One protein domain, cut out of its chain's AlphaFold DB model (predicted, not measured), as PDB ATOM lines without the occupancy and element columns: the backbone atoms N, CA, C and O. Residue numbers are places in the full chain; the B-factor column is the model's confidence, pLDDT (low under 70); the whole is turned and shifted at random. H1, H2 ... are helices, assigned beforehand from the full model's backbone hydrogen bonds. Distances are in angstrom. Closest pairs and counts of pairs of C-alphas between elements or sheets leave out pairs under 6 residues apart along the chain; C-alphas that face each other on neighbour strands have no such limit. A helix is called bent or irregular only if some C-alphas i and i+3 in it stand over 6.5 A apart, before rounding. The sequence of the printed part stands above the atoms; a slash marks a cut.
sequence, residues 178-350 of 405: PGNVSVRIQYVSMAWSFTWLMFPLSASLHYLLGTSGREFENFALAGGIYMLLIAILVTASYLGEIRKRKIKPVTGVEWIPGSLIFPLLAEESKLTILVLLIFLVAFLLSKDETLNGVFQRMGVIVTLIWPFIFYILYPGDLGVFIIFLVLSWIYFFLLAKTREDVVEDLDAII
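What this domain is: This is residues 178 to 350 of the 405 residues of an uncharacterized protein of Pyrococcus sp. ST04 (UniProt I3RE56). Six helical stretches, H1a, H2, H3, H4, H5 and H6, form an up-and-down bundle along the longest axis, with H2 near its middle and H3 and H6 packed on H2. H1b crosses H2 at one end, and at the other residues 343 to 350 of H7 stick out. The printed part has 173 residues with seven named helices, H1 to H7 in order, and no named strand: all helix. It is compact, radius of gyration of the C-alphas 16.4 A, spanning 49 by 37 by 24 A.

Where its parts are: H1, residues 180 to 209, begins at C-alpha 180 (169.085, 152.373, 207.644). By its hydrogen bonds it was assigned as one helix, but it is bent, C-alphas 193 and 196 being 6.7 A apart: arms H1a, 180 to 193, and H1b, 196 to 209. H2, 215 to 245, 44.1 A long, is irregular: C-alphas 237 and 240 are 7.9 A apart. H3, 255 to 266, is only just irregular, with 6.54 A between C-alphas 259 and 262. H4 is 270 to 285. H5, 289 to 313, 32.4 A long, is only just irregular, with 6.6 A between C-alphas 304 and 307. H6, 318 to 337, is 28.9 A long; H7, 340 to 350, ends at C-alpha 350 (178.115, 128.187, 186.757).

How they stand to each other: H2 and H6 touch at a shallow tilt of 16 degrees, the same way; closest are the C-alphas of Ile 225 and Phe 324, 5.2 A. H2 and H3 form a hairpin, closest at the C-alphas of Gly 224 and Ser 259, 4.3 A. H3 and H4 form another, C-alphas of Leu 264 and Ile 273 closest, 6.5 A. H5, with residues 300 to 311 alone, touches H6 in a third, C-alphas of Val 300 and Phe 332 closest, 5.8 A. H1a touches H4 with residues 181 to 185 alone, C-alphas of Arg 184 and Leu 284 closest, 6.7 A. H1b touches H2 at a steep tilt of 64 degrees, C-alphas of Ser 202 and Ala 222 closest, 5.4 A. H6 and H7 only just touch, with 3 pairs of C-alphas within 8 A, and only at the corner, C-alphas of Ala 336 and Val 342 closest, 7.2 A. Every O i to N i+4 pair is within hydrogen-bond range in H1a, H4, H6 and H7; H1b has 9 of 10, H2 25 of 27, H3 6 of 8, H5 17 of 21.

The domain as a whole: The C-alphas farthest apart, of Ser 212 and Ala 348, are 49.8 A apart. The printed part has no cut and no long link. Mean pLDDT of the printed part is 72.2; 79 residues are under 70, among them 178 to 197 and 337 to 350.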
ATOM      1  N   PRO A 178     169.807 158.688 203.848       49.16
ATOM      2  CA  PRO A 178     169.520 158.736 205.268       49.16
ATOM      3  C   PRO A 178     169.807 157.341 205.870       49.16
ATOM      4  O   PRO A 178     169.796 156.340 205.155       49.16
ATOM      5  N   GLY A 179     170.148 157.247 207.162       54.00
ATOM      6  CA  GLY A 179     170.570 155.973 207.779       54.00
ATOM      7  C   GLY A 179     169.540 154.835 207.621       54.00
ATOM      8  O   GLY A 179     168.369 155.103 207.366       54.00
ATOM      9  N   ASN A 180     169.944 153.568 207.820       56.16
ATOM     10  CA  ASN A 180     169.085 152.373 207.644       56.16
ATOM     11  C   ASN A 180     167.690 152.509 208.280       56.16
ATOM     12  O   ASN A 180     166.681 152.164 207.669       56.16
ATOM     13  N   VAL A 181     167.626 153.070 209.488       57.03
ATOM     14  CA  VAL A 181     166.371 153.322 210.212       57.03
ATOM     15  C   VAL A 181     165.484 154.326 209.470       57.03
ATOM     16  O   VAL A 181     164.279 154.140 209.382       57.03
ATOM     17  N   SER A 182     166.064 155.358 208.860       57.28
ATOM     18  CA  SER A 182     165.313 156.370 208.121       57.28
ATOM     19  C   SER A 182     164.772 155.866 206.783       57.28
ATOM     20  O   SER A 182     163.689 156.297 206.396       57.28
ATOM     21  N   VAL A 183     165.472 154.970 206.077       59.44
ATOM     22  CA  VAL A 183     164.944 154.355 204.839       59.44
ATOM     23  C   VAL A 183     163.777 153.424 205.169       59.44
ATOM     24  O   VAL A 183     162.739 153.465 204.509       59.44
ATOM     25  N   ARG A 184     163.898 152.647 206.250       62.06
ATOM     26  CA  ARG A 184     162.817 151.794 206.756       62.06
ATOM     27  C   ARG A 184     161.604 152.606 207.235       62.06
ATOM     28  O   ARG A 184     160.473 152.256 206.918       62.06
ATOM     29  N   ILE A 185     161.822 153.729 207.925       59.53
ATOM     30  CA  ILE A 185     160.748 154.655 208.327       59.53
ATOM     31  C   ILE A 185     160.089 155.307 207.105       59.53
ATOM     32  O   ILE A 185     158.867 155.427 207.077       59.53
ATOM     33  N   GLN A 186     160.852 155.696 206.077       58.59
ATOM     34  CA  GLN A 186     160.280 156.211 204.826       58.59
ATOM     35  C   GLN A 186     159.411 155.164 204.128       58.59
ATOM     36  O   GLN A 186     158.326 155.499 203.665       58.59
ATOM     37  N   TYR A 187     159.845 153.901 204.108       61.28
ATOM     38  CA  TYR A 187     159.059 152.795 203.565       61.28
ATOM     39  C   TYR A 187     157.714 152.635 204.292       61.28
ATOM     40  O   TYR A 187     156.663 152.602 203.655       61.28
ATOM     41  N   VAL A 188     157.733 152.620 205.629       59.16
ATOM     42  CA  VAL A 188     156.517 152.509 206.454       59.16
ATOM     43  C   VAL A 188     155.621 153.739 206.311       59.16
ATOM     44  O   VAL A 188     154.408 153.606 206.182       59.16
ATOM     45  N   SER A 189     156.207 154.936 206.273       55.59
ATOM     46  CA  SER A 189     155.480 156.194 206.077       55.59
ATOM     47  C   SER A 189     154.815 156.263 204.699       55.59
ATOM     48  O   SER A 189     153.661 156.678 204.590       55.59
ATOM     49  N   MET A 190     155.489 155.784 203.646       59.75
ATOM     50  CA  MET A 190     154.894 155.641 202.316       59.75
ATOM     51  C   MET A 190     153.770 154.603 202.321       59.75
ATOM     52  O   MET A 190     152.667 154.922 201.891       59.75
ATOM     53  N   ALA A 191     153.984 153.405 202.868       60.91
ATOM     54  CA  ALA A 191     152.936 152.385 202.973       60.91
ATOM     55  C   ALA A 191     151.677 152.906 203.700       60.91
ATOM     56  O   ALA A 191     150.549 152.718 203.235       60.91
ATOM     57  N   TRP A 192     151.867 153.641 204.797       60.38
ATOM     58  CA  TRP A 192     150.777 154.258 205.551       60.38
ATOM     59  C   TRP A 192     150.070 155.364 204.758       60.38
ATOM     60  O   TRP A 192     148.846 155.380 204.653       60.38
ATOM     61  N   SER A 193     150.833 156.261 204.130       55.09
ATOM     62  CA  SER A 193     150.285 157.374 203.340       55.09
ATOM     63  C   SER A 193     149.496 156.891 202.118       55.09
ATOM     64  O   SER A 193     148.484 157.485 201.750       55.09
ATOM     65  N   PHE A 194     149.913 155.777 201.512       62.19
ATOM     66  CA  PHE A 194     149.243 155.187 200.353       62.19
ATOM     67  C   PHE A 194     148.039 154.305 200.710       62.19
ATOM     68  O   PHE A 194     147.257 153.986 199.817       62.19
ATOM     69  N   THR A 195     147.806 153.992 201.992       63.66
ATOM     70  CA  THR A 195     146.644 153.204 202.454       63.66
ATOM     71  C   THR A 195     145.307 153.812 202.006       63.66
ATOM     72  O   THR A 195     144.379 153.089 201.654       63.66
ATOM     73  N   TRP A 196     145.209 155.143 201.919       62.22
ATOM     74  CA  TRP A 196     144.004 155.826 201.429       62.22
ATOM     75  C   TRP A 196     143.802 155.716 199.913       62.22
ATOM     76  O   TRP A 196     142.666 155.677 199.442       62.22
ATOM     77  N   LEU A 197     144.890 155.638 199.145       65.88
ATOM     78  CA  LEU A 197     144.844 155.484 197.690       65.88
ATOM     79  C   LEU A 197     144.535 154.041 197.268       65.88
ATOM     80  O   LEU A 197     144.092 153.822 196.144       65.88
ATOM     81  N   MET A 198     144.681 153.070 198.173       74.44
ATOM     82  CA  MET A 198     144.408 151.654 197.913       74.44
ATOM     83  C   MET A 198     142.980 151.374 197.458       74.44
ATOM     84  O   MET A 198     142.776 150.626 196.509       74.44
ATOM     85  N   PHE A 199     141.987 151.964 198.121       77.88
ATOM     86  CA  PHE A 199     140.581 151.692 197.831       77.88
ATOM     87  C   PHE A 199     140.157 152.073 196.404       77.88
ATOM     88  O   PHE A 199     139.644 151.199 195.702       77.88
ATOM     89  N   PRO A 200     140.379 153.314 195.918       78.06
ATOM     90  CA  PRO A 200     140.013 153.670 194.546       78.06
ATOM     91  C   PRO A 200     140.820 152.880 193.513       78.06
ATOM     92  O   PRO A 200     140.297 152.510 192.469       78.06
ATOM     93  N   LEU A 201     142.078 152.582 193.818       77.06
ATOM     94  CA  LEU A 201     142.964 151.856 192.926       77.06
ATOM     95  C   LEU A 201     142.620 150.364 192.812       77.06
ATOM     96  O   LEU A 201     142.639 149.800 191.718       77.06
ATOM     97  N   SER A 202     142.265 149.728 193.926       85.75
ATOM     98  CA  SER A 202     141.747 148.362 193.952       85.75
ATOM     99  C   SER A 202     140.393 148.276 193.249       85.75
ATOM    100  O   SER A 202     140.185 147.379 192.435       85.75
ATOM    101  N   ALA A 203     139.513 149.259 193.467       85.69
ATOM    102  CA  ALA A 203     138.259 149.386 192.734       85.69
ATOM    103  C   ALA A 203     138.493 149.498 191.216       85.69
ATOM    104  O   ALA A 203     137.799 148.846 190.440       85.69
ATOM    105  N   SER A 204     139.508 150.255 190.775       83.94
ATOM    106  CA  SER A 204     139.891 150.335 189.358       83.94
ATOM    107  C   SER A 204     140.388 149.000 188.817       83.94
ATOM    108  O   SER A 204     139.995 148.598 187.724       83.94
ATOM    109  N   LEU A 205     141.230 148.297 189.574       85.00
ATOM    110  CA  LEU A 205     141.751 146.998 189.164       85.00
ATOM    111  C   LEU A 205     140.629 145.958 189.057       85.00
ATOM    112  O   LEU A 205     140.561 145.218 188.079       85.00
ATOM    113  N   HIS A 206     139.706 145.952 190.020       89.38
ATOM    114  CA  HIS A 206     138.534 145.085 190.005       89.38
ATOM    115  C   HIS A 206     137.583 145.428 188.850       89.38
ATOM    116  O   HIS A 206     137.114 144.534 188.149       89.38
ATOM    117  N   TYR A 207     137.367 146.712 188.568       87.44
ATOM    118  CA  TYR A 207     136.602 147.136 187.396       87.44
ATOM    119  C   TYR A 207     137.203 146.585 186.096       87.44
ATOM    120  O   TYR A 207     136.489 146.002 185.281       87.44
ATOM    121  N   LEU A 208     138.521 146.705 185.919       84.69
ATOM    122  CA  LEU A 208     139.204 146.294 184.690       84.69
ATOM    123  C   LEU A 208     139.326 144.774 184.538       84.69
ATOM    124  O   LEU A 208     139.137 144.265 183.438       84.69
ATOM    125  N   LEU A 209     139.650 144.063 185.619       85.62
ATOM    126  CA  LEU A 209     140.077 142.658 185.567       85.62
ATOM    127  C   LEU A 209     139.290 141.739 186.498       85.62
ATOM    128  O   LEU A 209     139.314 140.533 186.324       85.62
ATOM    129  N   GLY A 210     138.613 142.285 187.503       84.94
ATOM    130  CA  GLY A 210     137.953 141.494 188.531       84.94
ATOM    131  C   GLY A 210     136.727 140.735 188.031       84.94
ATOM    132  O   GLY A 210     136.050 141.141 187.086       84.94
ATOM    133  N   THR A 211     136.413 139.658 188.731       87.94
ATOM    134  CA  THR A 211     135.221 138.832 188.548       87.94
ATOM    135  C   THR A 211     134.264 139.024 189.721       87.94
ATOM    136  O   THR A 211     134.686 139.160 190.874       87.94
ATOM    137  N   SER A 212     132.965 139.064 189.424       86.75
ATOM    138  CA  SER A 212     131.917 139.163 190.439       86.75
ATOM    139  C   SER A 212     131.930 137.959 191.380       86.75
ATOM    140  O   SER A 212     132.187 136.834 190.962       86.75
ATOM    141  N   GLY A 213     131.677 138.211 192.664       86.88
ATOM    142  CA  GLY A 213     131.754 137.215 193.734       86.88
ATOM    143  C   GLY A 213     133.161 136.999 194.300       86.88
ATOM    144  O   GLY A 213     133.298 136.278 195.281       86.88
ATOM    145  N   ARG A 214     134.197 137.625 193.716       90.25
ATOM    146  CA  ARG A 214     135.591 137.593 194.203       90.25
ATOM    147  C   ARG A 214     136.117 138.971 194.604       90.25
ATOM    148  O   ARG A 214     137.283 139.309 194.390       90.25
ATOM    149  N   GLU A 215     135.239 139.865 195.050       91.00
ATOM    150  CA  GLU A 215     135.586 141.268 195.310       91.00
ATOM    151  C   GLU A 215     136.613 141.407 196.432       91.00
ATOM    152  O   GLU A 215     137.509 142.246 196.347       91.00
ATOM    153  N   PHE A 216     136.484 140.588 197.476       89.81
ATOM    154  CA  PHE A 216     137.355 140.637 198.643       89.81
ATOM    155  C   PHE A 216     138.756 140.116 198.318       89.81
ATOM    156  O   PHE A 216     139.754 140.759 198.629       89.81
ATOM    157  N   GLU A 217     138.835 139.000 197.605       90.56
ATOM    158  CA  GLU A 217     140.078 138.378 197.170       90.56
ATOM    159  C   GLU A 217     140.819 139.299 196.199       90.56
ATOM    160  O   GLU A 217     142.010 139.552 196.360       90.56
ATOM    161  N   ASN A 218     140.106 139.895 195.237       90.12
ATOM    162  CA  ASN A 218     140.681 140.893 194.335       90.12
ATOM    163  C   ASN A 218     141.181 142.136 195.085       90.12
ATOM    164  O   ASN A 218     142.212 142.705 194.714       90.12
ATOM    165  N   PHE A 219     140.484 142.550 196.146       89.81
ATOM    166  CA  PHE A 219     140.930 143.635 197.014       89.81
ATOM    167  C   PHE A 219     142.215 143.277 197.770       89.81
ATOM    168  O   PHE A 219     143.165 144.064 197.762       89.81
ATOM    169  N   ALA A 220     142.288 142.073 198.337       89.38
ATOM    170  CA  ALA A 220     143.479 141.569 199.013       89.38
ATOM    171  C   ALA A 220     144.684 141.502 198.061       89.38
ATOM    172  O   ALA A 220     145.745 142.051 198.370       89.38
ATOM    173  N   LEU A 221     144.518 140.904 196.871       90.00
ATOM    174  CA  LEU A 221     145.565 140.824 195.842       90.00
ATOM    175  C   LEU A 221     146.049 142.212 195.404       90.00
ATOM    176  O   LEU A 221     147.255 142.434 195.274       90.00
ATOM    177  N   ALA A 222     145.131 143.171 195.235       88.00
ATOM    178  CA  ALA A 222     145.498 144.557 194.959       88.00
ATOM    179  C   ALA A 222     146.367 145.137 196.092       88.00
ATOM    180  O   ALA A 222     147.380 145.774 195.813       88.00
ATOM    181  N   GLY A 223     146.033 144.845 197.355       85.19
ATOM    182  CA  GLY A 223     146.867 145.088 198.541       85.19
ATOM    183  C   GLY A 223     148.340 144.734 198.337       85.19
ATOM    184  O   GLY A 223     149.224 145.588 198.460       85.19
ATOM    185  N   GLY A 224     148.597 143.477 197.970       86.50
ATOM    186  CA  GLY A 224     149.943 142.971 197.698       86.50
ATOM    187  C   GLY A 224     150.636 143.682 196.534       86.50
ATOM    188  O   GLY A 224     151.784 144.105 196.674       86.50
ATOM    189  N   ILE A 225     149.924 143.885 195.419       87.50
ATOM    190  CA  ILE A 225     150.419 144.604 194.231       87.50
ATOM    191  C   ILE A 225     150.944 145.995 194.603       87.50
ATOM    192  O   ILE A 225     152.040 146.379 194.195       87.50
ATOM    193  N   TYR A 226     150.191 146.747 195.401       82.62
ATOM    194  CA  TYR A 226     150.568 148.108 195.771       82.62
ATOM    195  C   TYR A 226     151.754 148.172 196.723       82.62
ATOM    196  O   TYR A 226     152.669 148.968 196.505       82.62
ATOM    197  N   MET A 227     151.780 147.320 197.748       82.19
ATOM    198  CA  MET A 227     152.916 147.266 198.673       82.19
ATOM    199  C   MET A 227     154.218 146.918 197.957       82.19
ATOM    200  O   MET A 227     155.281 147.467 198.262       82.19
ATOM    201  N   LEU A 228     154.114 146.046 196.961       83.81
ATOM    202  CA  LEU A 228     155.223 145.650 196.122       83.81
ATOM    203  C   LEU A 228     155.660 146.767 195.167       83.81
ATOM    204  O   LEU A 228     156.856 147.012 195.034       83.81
ATOM    205  N   LEU A 229     154.723 147.515 194.574       80.56
ATOM    206  CA  LEU A 229     155.035 148.720 193.793       80.56
ATOM    207  C   LEU A 229     155.789 149.762 194.628       80.56
ATOM    208  O   LEU A 229     156.791 150.306 194.166       80.56
ATOM    209  N   ILE A 230     155.362 150.009 195.870       75.81
ATOM    210  CA  ILE A 230     156.064 150.918 196.791       75.81
ATOM    211  C   ILE A 230     157.476 150.395 197.075       75.81
ATOM    212  O   ILE A 230     158.441 151.155 197.006       75.81
ATOM    213  N   ALA A 231     157.624 149.092 197.333       78.50
ATOM    214  CA  ALA A 231     158.925 148.470 197.572       78.50
ATOM    215  C   ALA A 231     159.868 148.598 196.369       78.50
ATOM    216  O   ALA A 231     161.041 148.942 196.540       78.50
ATOM    217  N   ILE A 232     159.345 148.400 195.159       79.00
ATOM    218  CA  ILE A 232     160.059 148.606 193.899       79.00
ATOM    219  C   ILE A 232     160.508 150.065 193.773       79.00
ATOM    220  O   ILE A 232     161.692 150.307 193.548       79.00
ATOM    221  N   LEU A 233     159.605 151.035 193.957       73.38
ATOM    222  CA  LEU A 233     159.904 152.463 193.812       73.38
ATOM    223  C   LEU A 233     160.970 152.934 194.804       73.38
ATOM    224  O   LEU A 233     161.926 153.601 194.406       73.38
ATOM    225  N   VAL A 234     160.846 152.549 196.077       70.81
ATOM    226  CA  VAL A 234     161.832 152.886 197.111       70.81
ATOM    227  C   VAL A 234     163.183 152.255 196.774       70.81
ATOM    228  O   VAL A 234     164.198 152.947 196.735       70.81
ATOM    229  N   THR A 235     163.209 150.960 196.455       72.25
ATOM    230  CA  THR A 235     164.467 150.244 196.183       72.25
ATOM    231  C   THR A 235     165.159 150.770 194.924       72.25
ATOM    232  O   THR A 235     166.368 150.991 194.932       72.25
ATOM    233  N   ALA A 236     164.403 151.034 193.855       70.19
ATOM    234  CA  ALA A 236     164.926 151.589 192.610       70.19
ATOM    235  C   ALA A 236     165.491 153.005 192.797       70.19
ATOM    236  O   ALA A 236     166.554 153.308 192.253       70.19
ATOM    237  N   SER A 237     164.831 153.846 193.604       66.12
ATOM    238  CA  SER A 237     165.262 155.232 193.849       66.12
ATOM    239  C   SER A 237     166.621 155.323 194.543       66.12
ATOM    240  O   SER A 237     167.370 156.267 194.305       66.12
ATOM    241  N   TYR A 238     166.970 154.323 195.356       62.91
ATOM    242  CA  TYR A 238     168.219 154.305 196.123       62.91
ATOM    243  C   TYR A 238     169.266 153.314 195.590       62.91
ATOM    244  O   TYR A 238     170.377 153.261 196.115       62.91
ATOM    245  N   LEU A 239     168.971 152.562 194.522       65.94
ATOM    246  CA  LEU A 239     169.792 151.446 194.029       65.94
ATOM    247  C   LEU A 239     171.273 151.807 193.811       65.94
ATOM    248  O   LEU A 239     172.170 151.074 194.228       65.94
ATOM    249  N   GLY A 240     171.539 152.955 193.183       59.91
ATOM    250  CA  GLY A 240     172.905 153.405 192.896       59.91
ATOM    251  C   GLY A 240     173.714 153.758 194.145       59.91
ATOM    252  O   GLY A 240     174.939 153.657 194.137       59.91
ATOM    253  N   GLU A 241     173.048 154.155 195.222       61.19
ATOM    254  CA  GLU A 241     173.690 154.577 196.460       61.19
ATOM    255  C   GLU A 241     173.806 153.418 197.465       61.19
ATOM    256  O   GLU A 241     174.833 153.292 198.132       61.19
ATOM    257  N   ILE A 242     172.828 152.501 197.459       63.88
ATOM    258  CA  ILE A 242     172.887 151.180 198.109       63.88
ATOM    259  C   ILE A 242     174.137 150.426 197.653       63.88
ATOM    260  O   ILE A 242     174.934 149.988 198.482       63.88
ATOM    261  N   ARG A 243     174.349 150.356 196.332       64.06
ATOM    262  CA  ARG A 243     175.496 149.667 195.732       64.06
ATOM    263  C   ARG A 243     176.829 150.317 196.108       64.06
ATOM    264  O   ARG A 243     177.738 149.639 196.565       64.06
ATOM    265  N   LYS A 244     176.937 151.644 195.977       59.31
ATOM    266  CA  LYS A 244     178.180 152.387 196.265       59.31
ATOM    267  C   LYS A 244     178.619 152.304 197.722       59.31
ATOM    268  O   LYS A 244     179.812 152.313 197.992       59.31
ATOM    269  N   ARG A 245     177.669 152.289 198.657       55.19
ATOM    270  CA  ARG A 245     177.972 152.330 200.092       55.19
ATOM    271  C   ARG A 245     177.923 150.952 200.759       55.19
ATOM    272  O   ARG A 245     178.131 150.885 201.966       55.19
ATOM    273  N   LYS A 246     177.617 149.880 200.008       57.97
ATOM    274  CA  LYS A 246     177.344 148.522 200.527       57.97
ATOM    275  C   LYS A 246     176.365 148.523 201.710       57.97
ATOM    276  O   LYS A 246     176.448 147.703 202.622       57.97
ATOM    277  N   ILE A 247     175.441 149.484 201.715       55.81
ATOM    278  CA  ILE A 247     174.436 149.606 202.768       55.81
ATOM    279  C   ILE A 247     173.383 148.526 202.511       55.81
ATOM    280  O   ILE A 247     173.107 148.184 201.364       55.81
ATOM    281  N   LYS A 248     172.801 147.981 203.581       59.12
ATOM    282  CA  LYS A 248     171.760 146.942 203.551       59.12
ATOM    283  C   LYS A 248     170.411 147.537 203.997       59.12
ATOM    284  O   LYS A 248     169.974 147.232 205.107       59.12
ATOM    285  N   PRO A 249     169.751 148.421 203.219       50.81
ATOM    286  CA  PRO A 249     168.618 149.170 203.751       50.81
ATOM    287  C   PRO A 249     167.294 148.413 203.646       50.81
ATOM    288  O   PRO A 249     166.374 148.725 204.395       50.81
ATOM    289  N   VAL A 250     167.201 147.425 202.750       64.12
ATOM    290  CA  VAL A 250     165.974 146.676 202.458       64.12
ATOM    291  C   VAL A 250     166.302 145.185 202.454       64.12
ATOM    292  O   VAL A 250     167.260 144.751 201.808       64.12
ATOM    293  N   THR A 251     165.558 144.411 203.236       66.56
ATOM    294  CA  THR A 251     165.690 142.952 203.336       66.56
ATOM    295  C   THR A 251     164.851 142.220 202.295       66.56
ATOM    296  O   THR A 251     165.117 141.059 202.007       66.56
ATOM    297  N   GLY A 252     163.871 142.897 201.695       68.50
ATOM    298  CA  GLY A 252     162.928 142.313 200.746       68.50
ATOM    299  C   GLY A 252     161.738 141.639 201.424       68.50
ATOM    300  O   GLY A 252     160.845 141.156 200.737       68.50
ATOM    301  N   VAL A 253     161.707 141.619 202.759       73.88
ATOM    302  CA  VAL A 253     160.646 141.000 203.567       73.88
ATOM    303  C   VAL A 253     159.624 142.045 204.033       73.88
ATOM    304  O   VAL A 253     158.518 141.704 204.436       73.88
ATOM    305  N   GLU A 254     159.957 143.336 203.957       73.75
ATOM    306  CA  GLU A 254     159.178 144.434 204.545       73.75
ATOM    307  C   GLU A 254     157.776 144.585 203.948       73.75
ATOM    308  O   GLU A 254     156.843 145.013 204.629       73.75
ATOM    309  N   TRP A 255     157.616 144.223 202.677       77.00
ATOM    310  CA  TRP A 255     156.351 144.351 201.960       77.00
ATOM    311  C   TRP A 255     155.352 143.240 202.302       77.00
ATOM    312  O   TRP A 255     154.149 143.421 202.111       77.00
ATOM    313  N   ILE A 256     155.830 142.116 202.847       78.12
ATOM    314  CA  ILE A 256     155.024 140.926 203.140       78.12
ATOM    315  C   ILE A 256     154.027 141.202 204.270       78.12
ATOM    316  O   ILE A 256     152.828 141.049 204.024       78.12
ATOM    317  N   PRO A 257     154.440 141.694 205.459       72.56
ATOM    318  CA  PRO A 257     153.481 142.123 206.468       72.56
ATOM    319  C   PRO A 257     152.518 143.177 205.920       72.56
ATOM    320  O   PRO A 257     151.314 143.073 206.127       72.56
ATOM    321  N   GLY A 258     153.024 144.140 205.142       72.69
ATOM    322  CA  GLY A 258     152.195 145.167 204.511       72.69
ATOM    323  C   GLY A 258     151.098 144.596 203.610       72.69
ATOM    324  O   GLY A 258     149.972 145.081 203.643       72.69
ATOM    325  N   SER A 259     151.388 143.532 202.856       76.12
ATOM    326  CA  SER A 259     150.394 142.860 202.006       76.12
ATOM    327  C   SER A 259     149.254 142.217 202.806       76.12
ATOM    328  O   SER A 259     148.143 142.097 202.294       76.12
ATOM    329  N   LEU A 260     149.501 141.860 204.071       77.62
ATOM    330  CA  LEU A 260     148.519 141.254 204.974       77.62
ATOM    331  C   LEU A 260     147.700 142.282 205.758       77.62
ATOM    332  O   LEU A 260     146.586 141.968 206.163       77.62
ATOM    333  N   ILE A 261     148.203 143.507 205.959       73.44
ATOM    334  CA  ILE A 261     147.493 144.553 206.719       73.44
ATOM    335  C   ILE A 261     146.084 144.775 206.166       73.44
ATOM    336  O   ILE A 261     145.130 144.894 206.926       73.44
ATOM    337  N   PHE A 262     145.941 144.821 204.846       70.69
ATOM    338  CA  PHE A 262     144.691 145.205 204.196       70.69
ATOM    339  C   PHE A 262     143.576 144.158 204.272       70.69
ATOM    340  O   PHE A 262     142.476 144.538 204.675       70.69
ATOM    341  N   PRO A 263     143.804 142.870 203.944       70.56
ATOM    342  CA  PRO A 263     142.782 141.855 204.185       70.56
ATOM    343  C   PRO A 263     142.437 141.743 205.679       70.56
ATOM    344  O   PRO A 263     141.263 141.650 206.023       70.56
ATOM    345  N   LEU A 264     143.419 141.890 206.577       72.56
ATOM    346  CA  LEU A 264     143.181 141.851 208.026       72.56
ATOM    347  C   LEU A 264     142.366 143.043 208.548       72.56
ATOM    348  O   LEU A 264     141.550 142.877 209.454       72.56
ATOM    349  N   LEU A 265     142.560 144.240 207.982       67.31
ATOM    350  CA  LEU A 265     141.727 145.414 208.265       67.31
ATOM    351  C   LEU A 265     140.284 145.214 207.795       67.31
ATOM    352  O   LEU A 265     139.369 145.752 208.413       67.31
ATOM    353  N   ALA A 266     140.085 144.458 206.716       64.75
ATOM    354  CA  ALA A 266     138.766 144.181 206.167       64.75
ATOM    355  C   ALA A 266     138.029 143.043 206.909       64.75
ATOM    356  O   ALA A 266     136.804 143.058 206.950       64.75
ATOM    357  N   GLU A 267     138.750 142.111 207.542       67.56
ATOM    358  CA  GLU A 267     138.191 141.042 208.397       67.56
ATOM    359  C   GLU A 267     137.959 141.464 209.865       67.56
ATOM    360  O   GLU A 267     137.563 140.648 210.692       67.56
ATOM    361  N   GLU A 268     138.212 142.731 210.216       60.34
ATOM    362  CA  GLU A 268     138.070 143.293 211.574       60.34
ATOM    363  C   GLU A 268     138.851 142.557 212.692       60.34
ATOM    364  O   GLU A 268     138.600 142.768 213.885       60.34
ATOM    365  N   SER A 269     139.858 141.737 212.363       64.38
ATOM    366  CA  SER A 269     140.642 141.013 213.377       64.38
ATOM    367  C   SER A 269     141.684 141.913 214.054       64.38
ATOM    368  O   SER A 269     142.862 141.968 213.685       64.38
ATOM    369  N   LYS A 270     141.251 142.614 215.110       69.12
ATOM    370  CA  LYS A 270     142.081 143.551 215.896       69.12
ATOM    371  C   LYS A 270     143.351 142.910 216.473       69.12
ATOM    372  O   LYS A 270     144.382 143.576 216.557       69.12
ATOM    373  N   LEU A 271     143.295 141.629 216.853       62.75
ATOM    374  CA  LEU A 271     144.426 140.904 217.444       62.75
ATOM    375  C   LEU A 271     145.521 140.623 216.404       62.75
ATOM    376  O   LEU A 271     146.698 140.866 216.669       62.75
ATOM    377  N   THR A 272     145.145 140.168 215.207       63.44
ATOM    378  CA  THR A 272     146.110 139.871 214.140       63.44
ATOM    379  C   THR A 272     146.788 141.147 213.640       63.44
ATOM    380  O   THR A 272     147.994 141.148 213.401       63.44
ATOM    381  N   ILE A 273     146.047 142.260 213.573       66.19
ATOM    382  CA  ILE A 273     146.598 143.584 213.251       66.19
ATOM    383  C   ILE A 273     147.635 144.011 214.300       66.19
ATOM    384  O   ILE A 273     148.722 144.456 213.936       66.19
ATOM    385  N   LEU A 274     147.335 143.842 215.593       67.81
ATOM    386  CA  LEU A 274     148.257 144.188 216.678       67.81
ATOM    387  C   LEU A 274     149.547 143.356 216.624       67.81
ATOM    388  O   LEU A 274     150.635 143.917 216.720       67.81
ATOM    389  N   VAL A 275     149.442 142.038 216.423       63.62
ATOM    390  CA  VAL A 275     150.604 141.135 216.312       63.62
ATOM    391  C   VAL A 275     151.475 141.503 215.113       63.62
ATOM    392  O   VAL A 275     152.699 141.561 215.230       63.62
ATOM    393  N   LEU A 276     150.857 141.816 213.975       68.62
ATOM    394  CA  LEU A 276     151.576 142.227 212.778       68.62
ATOM    395  C   LEU A 276     152.290 143.574 212.973       68.62
ATOM    396  O   LEU A 276     153.417 143.746 212.513       68.62
ATOM    397  N   LEU A 277     151.674 144.507 213.701       66.69
ATOM    398  CA  LEU A 277     152.252 145.812 214.021       66.69
ATOM    399  C   LEU A 277     153.418 145.682 215.013       66.69
ATOM    400  O   LEU A 277     154.453 146.315 214.817       66.69
ATOM    401  N   ILE A 278     153.301 144.798 216.010       67.44
ATOM    402  CA  ILE A 278     154.400 144.442 216.922       67.44
ATOM    403  C   ILE A 278     155.563 143.816 216.144       67.44
ATOM    404  O   ILE A 278     156.707 144.215 216.348       67.44
ATOM    405  N   PHE A 279     155.284 142.893 215.218       70.06
ATOM    406  CA  PHE A 279     156.302 142.296 214.351       70.06
ATOM    407  C   PHE A 279     157.009 143.356 213.495       70.06
ATOM    408  O   PHE A 279     158.236 143.375 213.428       70.06
ATOM    409  N   LEU A 280     156.252 144.282 212.897       66.31
ATOM    410  CA  LEU A 280     156.794 145.379 212.095       66.31
ATOM    411  C   LEU A 280     157.684 146.296 212.943       66.31
ATOM    412  O   LEU A 280     158.802 146.595 212.540       66.31
ATOM    413  N   VAL A 281     157.245 146.686 214.142       65.25
ATOM    414  CA  VAL A 281     158.030 147.519 215.069       65.25
ATOM    415  C   VAL A 281     159.296 146.796 215.540       65.25
ATOM    416  O   VAL A 281     160.379 147.378 215.497       65.25
ATOM    417  N   ALA A 282     159.196 145.523 215.925       63.78
ATOM    418  CA  ALA A 282     160.346 144.717 216.335       63.78
ATOM    419  C   ALA A 282     161.367 144.560 215.195       63.78
ATOM    420  O   ALA A 282     162.573 144.692 215.407       63.78
ATOM    421  N   PHE A 283     160.886 144.357 213.968       66.88
ATOM    422  CA  PHE A 283     161.722 144.287 212.776       66.88
ATOM    423  C   PHE A 283     162.398 145.634 212.454       66.88
ATOM    424  O   PHE A 283     163.600 145.681 212.180       66.88
ATOM    425  N   LEU A 284     161.662 146.748 212.540       62.81
ATOM    426  CA  LEU A 284     162.193 148.100 212.320       62.81
ATOM    427  C   LEU A 284     163.296 148.465 213.320       62.81
ATOM    428  O   LEU A 284     164.258 149.136 212.945       62.81
ATOM    429  N   LEU A 285     163.158 148.019 214.571       61.31
ATOM    430  CA  LEU A 285     164.090 148.300 215.665       61.31
ATOM    431  C   LEU A 285     165.280 147.332 215.727       61.31
ATOM    432  O   LEU A 285     166.241 147.606 216.449       61.31
ATOM    433  N   SER A 286     165.258 146.236 214.963       65.56
ATOM    434  CA  SER A 286     166.368 145.285 214.916       65.56
ATOM    435  C   SER A 286     167.611 145.909 214.273       65.56
ATOM    436  O   SER A 286     167.627 146.257 213.086       65.56
ATOM    437  N   LYS A 287     168.673 146.042 215.080       64.56
ATOM    438  CA  LYS A 287     170.000 146.546 214.678       64.56
ATOM    439  C   LYS A 287     170.999 145.432 214.346       64.56
ATOM    440  O   LYS A 287     172.134 145.740 214.004       64.56
ATOM    441  N   ASP A 288     170.601 144.166 214.449       65.44
ATOM    442  CA  ASP A 288     171.510 143.032 214.269       65.44
ATOM    443  C   ASP A 288     171.872 142.836 212.784       65.44
ATOM    444  O   ASP A 288     171.024 142.545 211.934       65.44
ATOM    445  N   GLU A 289     173.149 143.017 212.451       64.62
ATOM    446  CA  GLU A 289     173.661 142.904 211.083       64.62
ATOM    447  C   GLU A 289     173.632 141.470 210.535       64.62
ATOM    448  O   GLU A 289     173.457 141.281 209.325       64.62
ATOM    449  N   THR A 290     173.765 140.466 211.406       64.31
ATOM    450  CA  THR A 290     173.749 139.046 211.022       64.31
ATOM    451  C   THR A 290     172.335 138.609 210.649       64.31
ATOM    452  O   THR A 290     172.110 138.049 209.571       64.31
ATOM    453  N   LEU A 291     171.362 138.992 211.477       64.75
ATOM    454  CA  LEU A 291     169.938 138.765 211.261       64.75
ATOM    455  C   LEU A 291     169.453 139.439 209.967       64.75
ATOM    456  O   LEU A 291     168.747 138.830 209.165       64.75
ATOM    457  N   ASN A 292     169.906 140.670 209.705       67.06
ATOM    458  CA  ASN A 292     169.613 141.381 208.459       67.06
ATOM    459  C   ASN A 292     170.159 140.650 207.217       67.06
ATOM    460  O   ASN A 292     169.491 140.619 206.182       67.06
ATOM    461  N   GLY A 293     171.343 140.034 207.307       64.94
ATOM    462  CA  GLY A 293     171.918 139.242 206.214       64.94
ATOM    463  C   GLY A 293     171.127 137.964 205.911       64.94
ATOM    464  O   GLY A 293     170.938 137.611 204.743       64.94
ATOM    465  N   VAL A 294     170.622 137.299 206.951       68.56
ATOM    466  CA  VAL A 294     169.748 136.122 206.832       68.56
ATOM    467  C   VAL A 294     168.388 136.509 206.241       68.56
ATOM    468  O   VAL A 294     167.946 135.887 205.274       68.56
ATOM    469  N   PHE A 295     167.765 137.584 206.733       70.56
ATOM    470  CA  PHE A 295     166.507 138.088 206.178       70.56
ATOM    471  C   PHE A 295     166.631 138.536 204.727       70.56
ATOM    472  O   PHE A 295     165.702 138.321 203.965       70.56
ATOM    473  N   GLN A 296     167.776 139.073 204.304       70.06
ATOM    474  CA  GLN A 296     168.025 139.380 202.893       70.06
ATOM    475  C   GLN A 296     168.062 138.137 202.000       70.06
ATOM    476  O   GLN A 296     167.516 138.158 200.898       70.06
ATOM    477  N   ARG A 297     168.686 137.039 202.459       71.25
ATOM    478  CA  ARG A 297     168.675 135.755 201.726       71.25
ATOM    479  C   ARG A 297     167.255 135.233 201.586       71.25
ATOM    480  O   ARG A 297     166.841 134.867 200.490       71.25
ATOM    481  N   MET A 298     166.516 135.243 202.691       71.75
ATOM    482  CA  MET A 298     165.133 134.795 202.697       71.75
ATOM    483  C   MET A 298     164.233 135.713 201.871       71.75
ATOM    484  O   MET A 298     163.437 135.212 201.096       71.75
ATOM    485  N   GLY A 299     164.382 137.033 201.954       74.81
ATOM    486  CA  GLY A 299     163.518 137.999 201.274       74.81
ATOM    487  C   GLY A 299     163.529 137.863 199.756       74.81
ATOM    488  O   GLY A 299     162.478 137.992 199.135       74.81
ATOM    489  N   VAL A 300     164.668 137.509 199.158       76.81
ATOM    490  CA  VAL A 300     164.768 137.204 197.721       76.81
ATOM    491  C   VAL A 300     163.902 135.991 197.352       76.81
ATOM    492  O   VAL A 300     163.090 136.071 196.433       76.81
ATOM    493  N   ILE A 301     164.026 134.890 198.095       78.88
ATOM    494  CA  ILE A 301     163.275 133.648 197.848       78.88
ATOM    495  C   ILE A 301     161.785 133.853 198.144       78.88
ATOM    496  O   ILE A 301     160.920 133.546 197.325       78.88
ATOM    497  N   VAL A 302     161.484 134.420 199.311       82.19
ATOM    498  CA  VAL A 302     160.119 134.639 199.780       82.19
ATOM    499  C   VAL A 302     159.392 135.625 198.870       82.19
ATOM    500  O   VAL A 302     158.208 135.430 198.635       82.19
ATOM    501  N   THR A 303     160.071 136.607 198.267       84.19
ATOM    502  CA  THR A 303     159.432 137.519 197.303       84.19
ATOM    503  C   THR A 303     158.782 136.767 196.140       84.19
ATOM    504  O   THR A 303     157.671 137.130 195.757       84.19
ATOM    505  N   LEU A 304     159.417 135.712 195.614       84.81
ATOM    506  CA  LEU A 304     158.878 134.900 194.514       84.81
ATOM    507  C   LEU A 304     157.796 133.915 194.966       84.81
ATOM    508  O   LEU A 304     156.844 133.666 194.232       84.81
ATOM    509  N   ILE A 305     157.933 133.351 196.167       86.81
ATOM    510  CA  ILE A 305     156.988 132.358 196.699       86.81
ATOM    511  C   ILE A 305     155.714 133.032 197.231       86.81
ATOM    512  O   ILE A 305     154.621 132.475 197.117       86.81
ATOM    513  N   TRP A 306     155.827 134.240 197.789       89.94
ATOM    514  CA  TRP A 306     154.729 134.918 198.476       89.94
ATOM    515  C   TRP A 306     153.480 135.126 197.614       89.94
ATOM    516  O   TRP A 306     152.404 134.822 198.116       89.94
ATOM    517  N   PRO A 307     153.553 135.546 196.333       89.56
ATOM    518  CA  PRO A 307     152.368 135.631 195.488       89.56
ATOM    519  C   PRO A 307     151.574 134.324 195.413       89.56
ATOM    520  O   PRO A 307     150.350 134.371 195.449       89.56
ATOM    521  N   PHE A 308     152.242 133.164 195.364       91.06
ATOM    522  CA  PHE A 308     151.566 131.864 195.340       91.06
ATOM    523  C   PHE A 308     150.874 131.564 196.667       91.06
ATOM    524  O   PHE A 308     149.703 131.200 196.668       91.06
ATOM    525  N   ILE A 309     151.568 131.768 197.793       89.38
ATOM    526  CA  ILE A 309     150.973 131.616 199.131       89.38
ATOM    527  C   ILE A 309     149.757 132.536 199.262       89.38
ATOM    528  O   ILE A 309     148.684 132.116 199.680       89.38
ATOM    529  N   PHE A 310     149.914 133.790 198.857       88.25
ATOM    530  CA  PHE A 310     148.888 134.809 198.976       88.25
ATOM    531  C   PHE A 310     147.683 134.530 198.064       88.25
ATOM    532  O   PHE A 310     146.554 134.768 198.472       88.25
ATOM    533  N   TYR A 311     147.897 133.956 196.877       89.44
ATOM    534  CA  TYR A 311     146.820 133.512 195.989       89.44
ATOM    535  C   TYR A 311     146.091 132.264 196.501       89.44
ATOM    536  O   TYR A 311     144.884 132.150 196.322       89.44
ATOM    537  N   ILE A 312     146.793 131.345 197.173       90.19
ATOM    538  CA  ILE A 312     146.158 130.202 197.850       90.19
ATOM    539  C   ILE A 312     145.229 130.690 198.969       90.19
ATOM    540  O   ILE A 312     144.137 130.153 199.130       90.19
ATOM    541  N   LEU A 313     145.652 131.710 199.723       88.06
ATOM    542  CA  LEU A 313     144.847 132.306 200.792       88.06
ATOM    543  C   LEU A 313     143.681 133.143 200.247       88.06
ATOM    544  O   LEU A 313     142.585 133.089 200.795       88.06
ATOM    545  N   TYR A 314     143.908 133.891 199.165       89.19
ATOM    546  CA  TYR A 314     142.927 134.782 198.547       89.19
ATOM    547  C   TYR A 314     142.829 134.496 197.039       89.19
ATOM    548  O   TYR A 314     143.462 135.194 196.235       89.19
ATOM    549  N   PRO A 315     142.045 133.477 196.630       90.31
ATOM    550  CA  PRO A 315     141.961 133.020 195.242       90.31
ATOM    551  C   PRO A 315     141.124 133.974 194.378       90.31
ATOM    552  O   PRO A 315     139.998 133.685 193.969       90.31
ATOM    553  N   GLY A 316     141.692 135.143 194.089       88.88
ATOM    554  CA  GLY A 316     141.079 136.178 193.266       88.88
ATOM    555  C   GLY A 316     141.099 135.862 191.771       88.88
ATOM    556  O   GLY A 316     141.236 134.713 191.335       88.88
ATOM    557  N   ASP A 317     140.935 136.908 190.970       91.94
ATOM    558  CA  ASP A 317     140.979 136.818 189.518       91.94
ATOM    559  C   ASP A 317     142.399 136.521 189.011       91.94
ATOM    560  O   ASP A 317     143.393 137.048 189.523       91.94
ATOM    561  N   LEU A 318     142.494 135.689 187.971       89.12
ATOM    562  CA  LEU A 318     143.767 135.294 187.376       89.12
ATOM    563  C   LEU A 318     144.527 136.499 186.801       89.12
ATOM    564  O   LEU A 318     145.746 136.575 186.946       89.12
ATOM    565  N   GLY A 319     143.833 137.460 186.185       85.31
ATOM    566  CA  GLY A 319     144.464 138.652 185.614       85.31
ATOM    567  C   GLY A 319     145.127 139.520 186.684       85.31
ATOM    568  O   GLY A 319     146.252 139.990 186.505       85.31
ATOM    569  N   VAL A 320     144.465 139.672 187.833       86.56
ATOM    570  CA  VAL A 320     145.010 140.382 188.998       86.56
ATOM    571  C   VAL A 320     146.227 139.640 189.557       86.56
ATOM    572  O   VAL A 320     147.267 140.250 189.809       86.56
ATOM    573  N   PHE A 321     146.139 138.316 189.687       90.31
ATOM    574  CA  PHE A 321     147.249 137.488 190.155       90.31
ATOM    575  C   PHE A 321     148.486 137.558 189.242       90.31
ATOM    576  O   PHE A 321     149.607 137.682 189.735       90.31
ATOM    577  N   ILE A 322     148.305 137.556 187.918       84.88
ATOM    578  CA  ILE A 322     149.415 137.670 186.958       84.88
ATOM    579  C   ILE A 322     150.173 138.991 187.147       84.88
ATOM    580  O   ILE A 322     151.404 138.991 187.156       84.88
ATOM    581  N   ILE A 323     149.469 140.110 187.351       86.31
ATOM    582  CA  ILE A 323     150.113 141.405 187.635       86.31
ATOM    583  C   ILE A 323     150.966 141.310 188.901       86.31
ATOM    584  O   ILE A 323     152.102 141.788 188.924       86.31
ATOM    585  N   PHE A 324     150.440 140.661 189.938       89.56
ATOM    586  CA  PHE A 324     151.161 140.481 191.191       89.56
ATOM    587  C   PHE A 324     152.438 139.646 191.016       89.56
ATOM    588  O   PHE A 324     153.499 140.038 191.505       89.56
ATOM    589  N   LEU A 325     152.368 138.554 190.248       86.50
ATOM    590  CA  LEU A 325     153.531 137.737 189.900       86.50
ATOM    591  C   LEU A 325     154.591 138.530 189.129       86.50
ATOM    592  O   LEU A 325     155.770 138.468 189.474       86.50
ATOM    593  N   VAL A 326     154.193 139.296 188.110       83.88
ATOM    594  CA  VAL A 326     155.128 140.094 187.298       83.88
ATOM    595  C   VAL A 326     155.871 141.111 188.165       83.88
ATOM    596  O   VAL A 326     157.090 141.243 188.064       83.88
ATOM    597  N   LEU A 327     155.161 141.802 189.057       86.25
ATOM    598  CA  LEU A 327     155.785 142.751 189.979       86.25
ATOM    599  C   LEU A 327     156.724 142.060 190.971       86.25
ATOM    600  O   LEU A 327     157.780 142.606 191.285       86.25
ATOM    601  N   SER A 328     156.388 140.849 191.417       87.38
ATOM    602  CA  SER A 328     157.250 140.063 192.310       87.38
ATOM    603  C   SER A 328     158.557 139.698 191.624       87.38
ATOM    604  O   SER A 328     159.630 139.922 192.186       87.38
ATOM    605  N   TRP A 329     158.488 139.275 190.365       82.06
ATOM    606  CA  TRP A 329     159.666 139.040 189.538       82.06
ATOM    607  C   TRP A 329     160.526 140.294 189.359       82.06
ATOM    608  O   TRP A 329     161.748 140.237 189.507       82.06
ATOM    609  N   ILE A 330     159.912 141.445 189.082       82.62
ATOM    610  CA  ILE A 330     160.638 142.719 188.954       82.62
ATOM    611  C   ILE A 330     161.352 143.065 190.263       82.62
ATOM    612  O   ILE A 330     162.529 143.433 190.251       82.62
ATOM    613  N   TYR A 331     160.658 142.926 191.393       83.69
ATOM    614  CA  TYR A 331     161.231 143.221 192.698       83.69
ATOM    615  C   TYR A 331     162.363 142.259 193.063       83.69
ATOM    616  O   TYR A 331     163.421 142.702 193.506       83.69
ATOM    617  N   PHE A 332     162.200 140.967 192.771       83.12
ATOM    618  CA  PHE A 332     163.253 139.962 192.888       83.12
ATOM    619  C   PHE A 332     164.520 140.380 192.129       83.12
ATOM    620  O   PHE A 332     165.606 140.384 192.705       83.12
ATOM    621  N   PHE A 333     164.403 140.814 190.868       78.19
ATOM    622  CA  PHE A 333     165.567 141.264 190.097       78.19
ATOM    623  C   PHE A 333     166.226 142.520 190.674       78.19
ATOM    624  O   PHE A 333     167.443 142.684 190.552       78.19
ATOM    625  N   LEU A 334     165.448 143.420 191.278       76.31
ATOM    626  CA  LEU A 334     165.986 144.600 191.956       76.31
ATOM    627  C   LEU A 334     166.753 144.211 193.222       76.31
ATOM    628  O   LEU A 334     167.864 144.699 193.418       76.31
ATOM    629  N   LEU A 335     166.209 143.295 194.027       75.69
ATOM    630  CA  LEU A 335     166.875 142.757 195.217       75.69
ATOM    631  C   LEU A 335     168.116 141.923 194.874       75.69
ATOM    632  O   LEU A 335     169.105 141.963 195.595       75.69
ATOM    633  N   ALA A 336     168.109 141.183 193.765       71.88
ATOM    634  CA  ALA A 336     169.288 140.446 193.319       71.88
ATOM    635  C   ALA A 336     170.428 141.399 192.917       71.88
ATOM    636  O   ALA A 336     171.592 141.139 193.196       71.88
ATOM    637  N   LYS A 337     170.107 142.545 192.303       67.31
ATOM    638  CA  LYS A 337     171.103 143.546 191.879       67.31
ATOM    639  C   LYS A 337     171.704 144.364 193.014       67.31
ATOM    640  O   LYS A 337     172.784 144.920 192.829       67.31
ATOM    641  N   THR A 338     171.037 144.477 194.161       64.75
ATOM    642  CA  THR A 338     171.626 145.121 195.348       64.75
ATOM    643  C   THR A 338     172.702 144.250 196.004       64.75
ATOM    644  O   THR A 338     173.330 144.692 196.965       64.75
ATOM    645  N   ARG A 339     172.939 143.036 195.487       63.50
ATOM    646  CA  ARG A 339     173.800 142.022 196.080       63.50
ATOM    647  C   ARG A 339     174.854 141.548 195.079       63.50
ATOM    648  O   ARG A 339     174.583 140.680 194.260       63.50
ATOM    649  N   GLU A 340     176.053 142.124 195.141       53.75
ATOM    650  CA  GLU A 340     177.192 141.659 194.327       53.75
ATOM    651  C   GLU A 340     177.577 140.210 194.702       53.75
ATOM    652  O   GLU A 340     177.712 139.377 193.814       53.75
ATOM    653  N   ASP A 341     177.534 139.864 195.995       48.38
ATOM    654  CA  ASP A 341     177.929 138.543 196.518       48.38
ATOM    655  C   ASP A 341     177.074 137.351 196.024       48.38
ATOM    656  O   ASP A 341     177.547 136.224 196.000       48.38
ATOM    657  N   VAL A 342     175.802 137.550 195.642       45.47
ATOM    658  CA  VAL A 342     174.943 136.437 195.159       45.47
ATOM    659  C   VAL A 342     175.076 136.206 193.665       45.47
ATOM    660  O   VAL A 342     174.853 135.092 193.205       45.47
ATOM    661  N   VAL A 343     175.425 137.244 192.905       43.22
ATOM    662  CA  VAL A 343     175.738 137.079 191.484       43.22
ATOM    663  C   VAL A 343     177.107 136.418 191.345       43.22
ATOM    664  O   VAL A 343     177.217 135.502 190.547       43.22
ATOM    665  N   GLU A 344     178.087 136.769 192.188       44.31
ATOM    666  CA  GLU A 344     179.365 136.043 192.260       44.31
ATOM    667  C   GLU A 344     179.194 134.586 192.703       44.31
ATOM    668  O   GLU A 344     179.785 133.718 192.077       44.31
ATOM    669  N   ASP A 345     178.350 134.275 193.696       41.16
ATOM    670  CA  ASP A 345     178.101 132.876 194.087       41.16
ATOM    671  C   ASP A 345     177.382 132.077 192.979       41.16
ATOM    672  O   ASP A 345     177.679 130.902 192.771       41.16
ATOM    673  N   LEU A 346     176.444 132.686 192.243       40.00
ATOM    674  CA  LEU A 346     175.718 131.997 191.167       40.00
ATOM    675  C   LEU A 346     176.575 131.844 189.900       40.00
ATOM    676  O   LEU A 346     176.564 130.774 189.294       40.00
ATOM    677  N   ASP A 347     177.347 132.872 189.537       40.69
ATOM    678  CA  ASP A 347     178.309 132.824 188.433       40.69
ATOM    679  C   ASP A 347     179.485 131.893 188.774       40.69
ATOM    680  O   ASP A 347     179.901 131.132 187.912       40.69
ATOM    681  N   ALA A 348     179.951 131.818 190.029       46.12
ATOM    682  CA  ALA A 348     180.977 130.858 190.458       46.12
ATOM    683  C   ALA A 348     180.479 129.403 190.445       46.12
ATOM    684  O   ALA A 348     181.239 128.484 190.133       46.12
ATOM    685  N   ILE A 349     179.197 129.156 190.732       48.06
ATOM    686  CA  ILE A 349     178.594 127.822 190.576       48.06
ATOM    687  C   ILE A 349     178.488 127.444 189.087       48.06
ATOM    688  O   ILE A 349     178.732 126.292 188.727       48.06
ATOM    689  N   ILE A 350     178.193 128.406 188.209       45.75
ATOM    690  CA  ILE A 350     178.115 128.187 186.757       45.75
ATOM    691  C   ILE A 350     179.516 128.030 186.130       45.75
ATOM    692  O   ILE A 350     179.712 127.142 185.298       45.75
TER     693      ILE A 350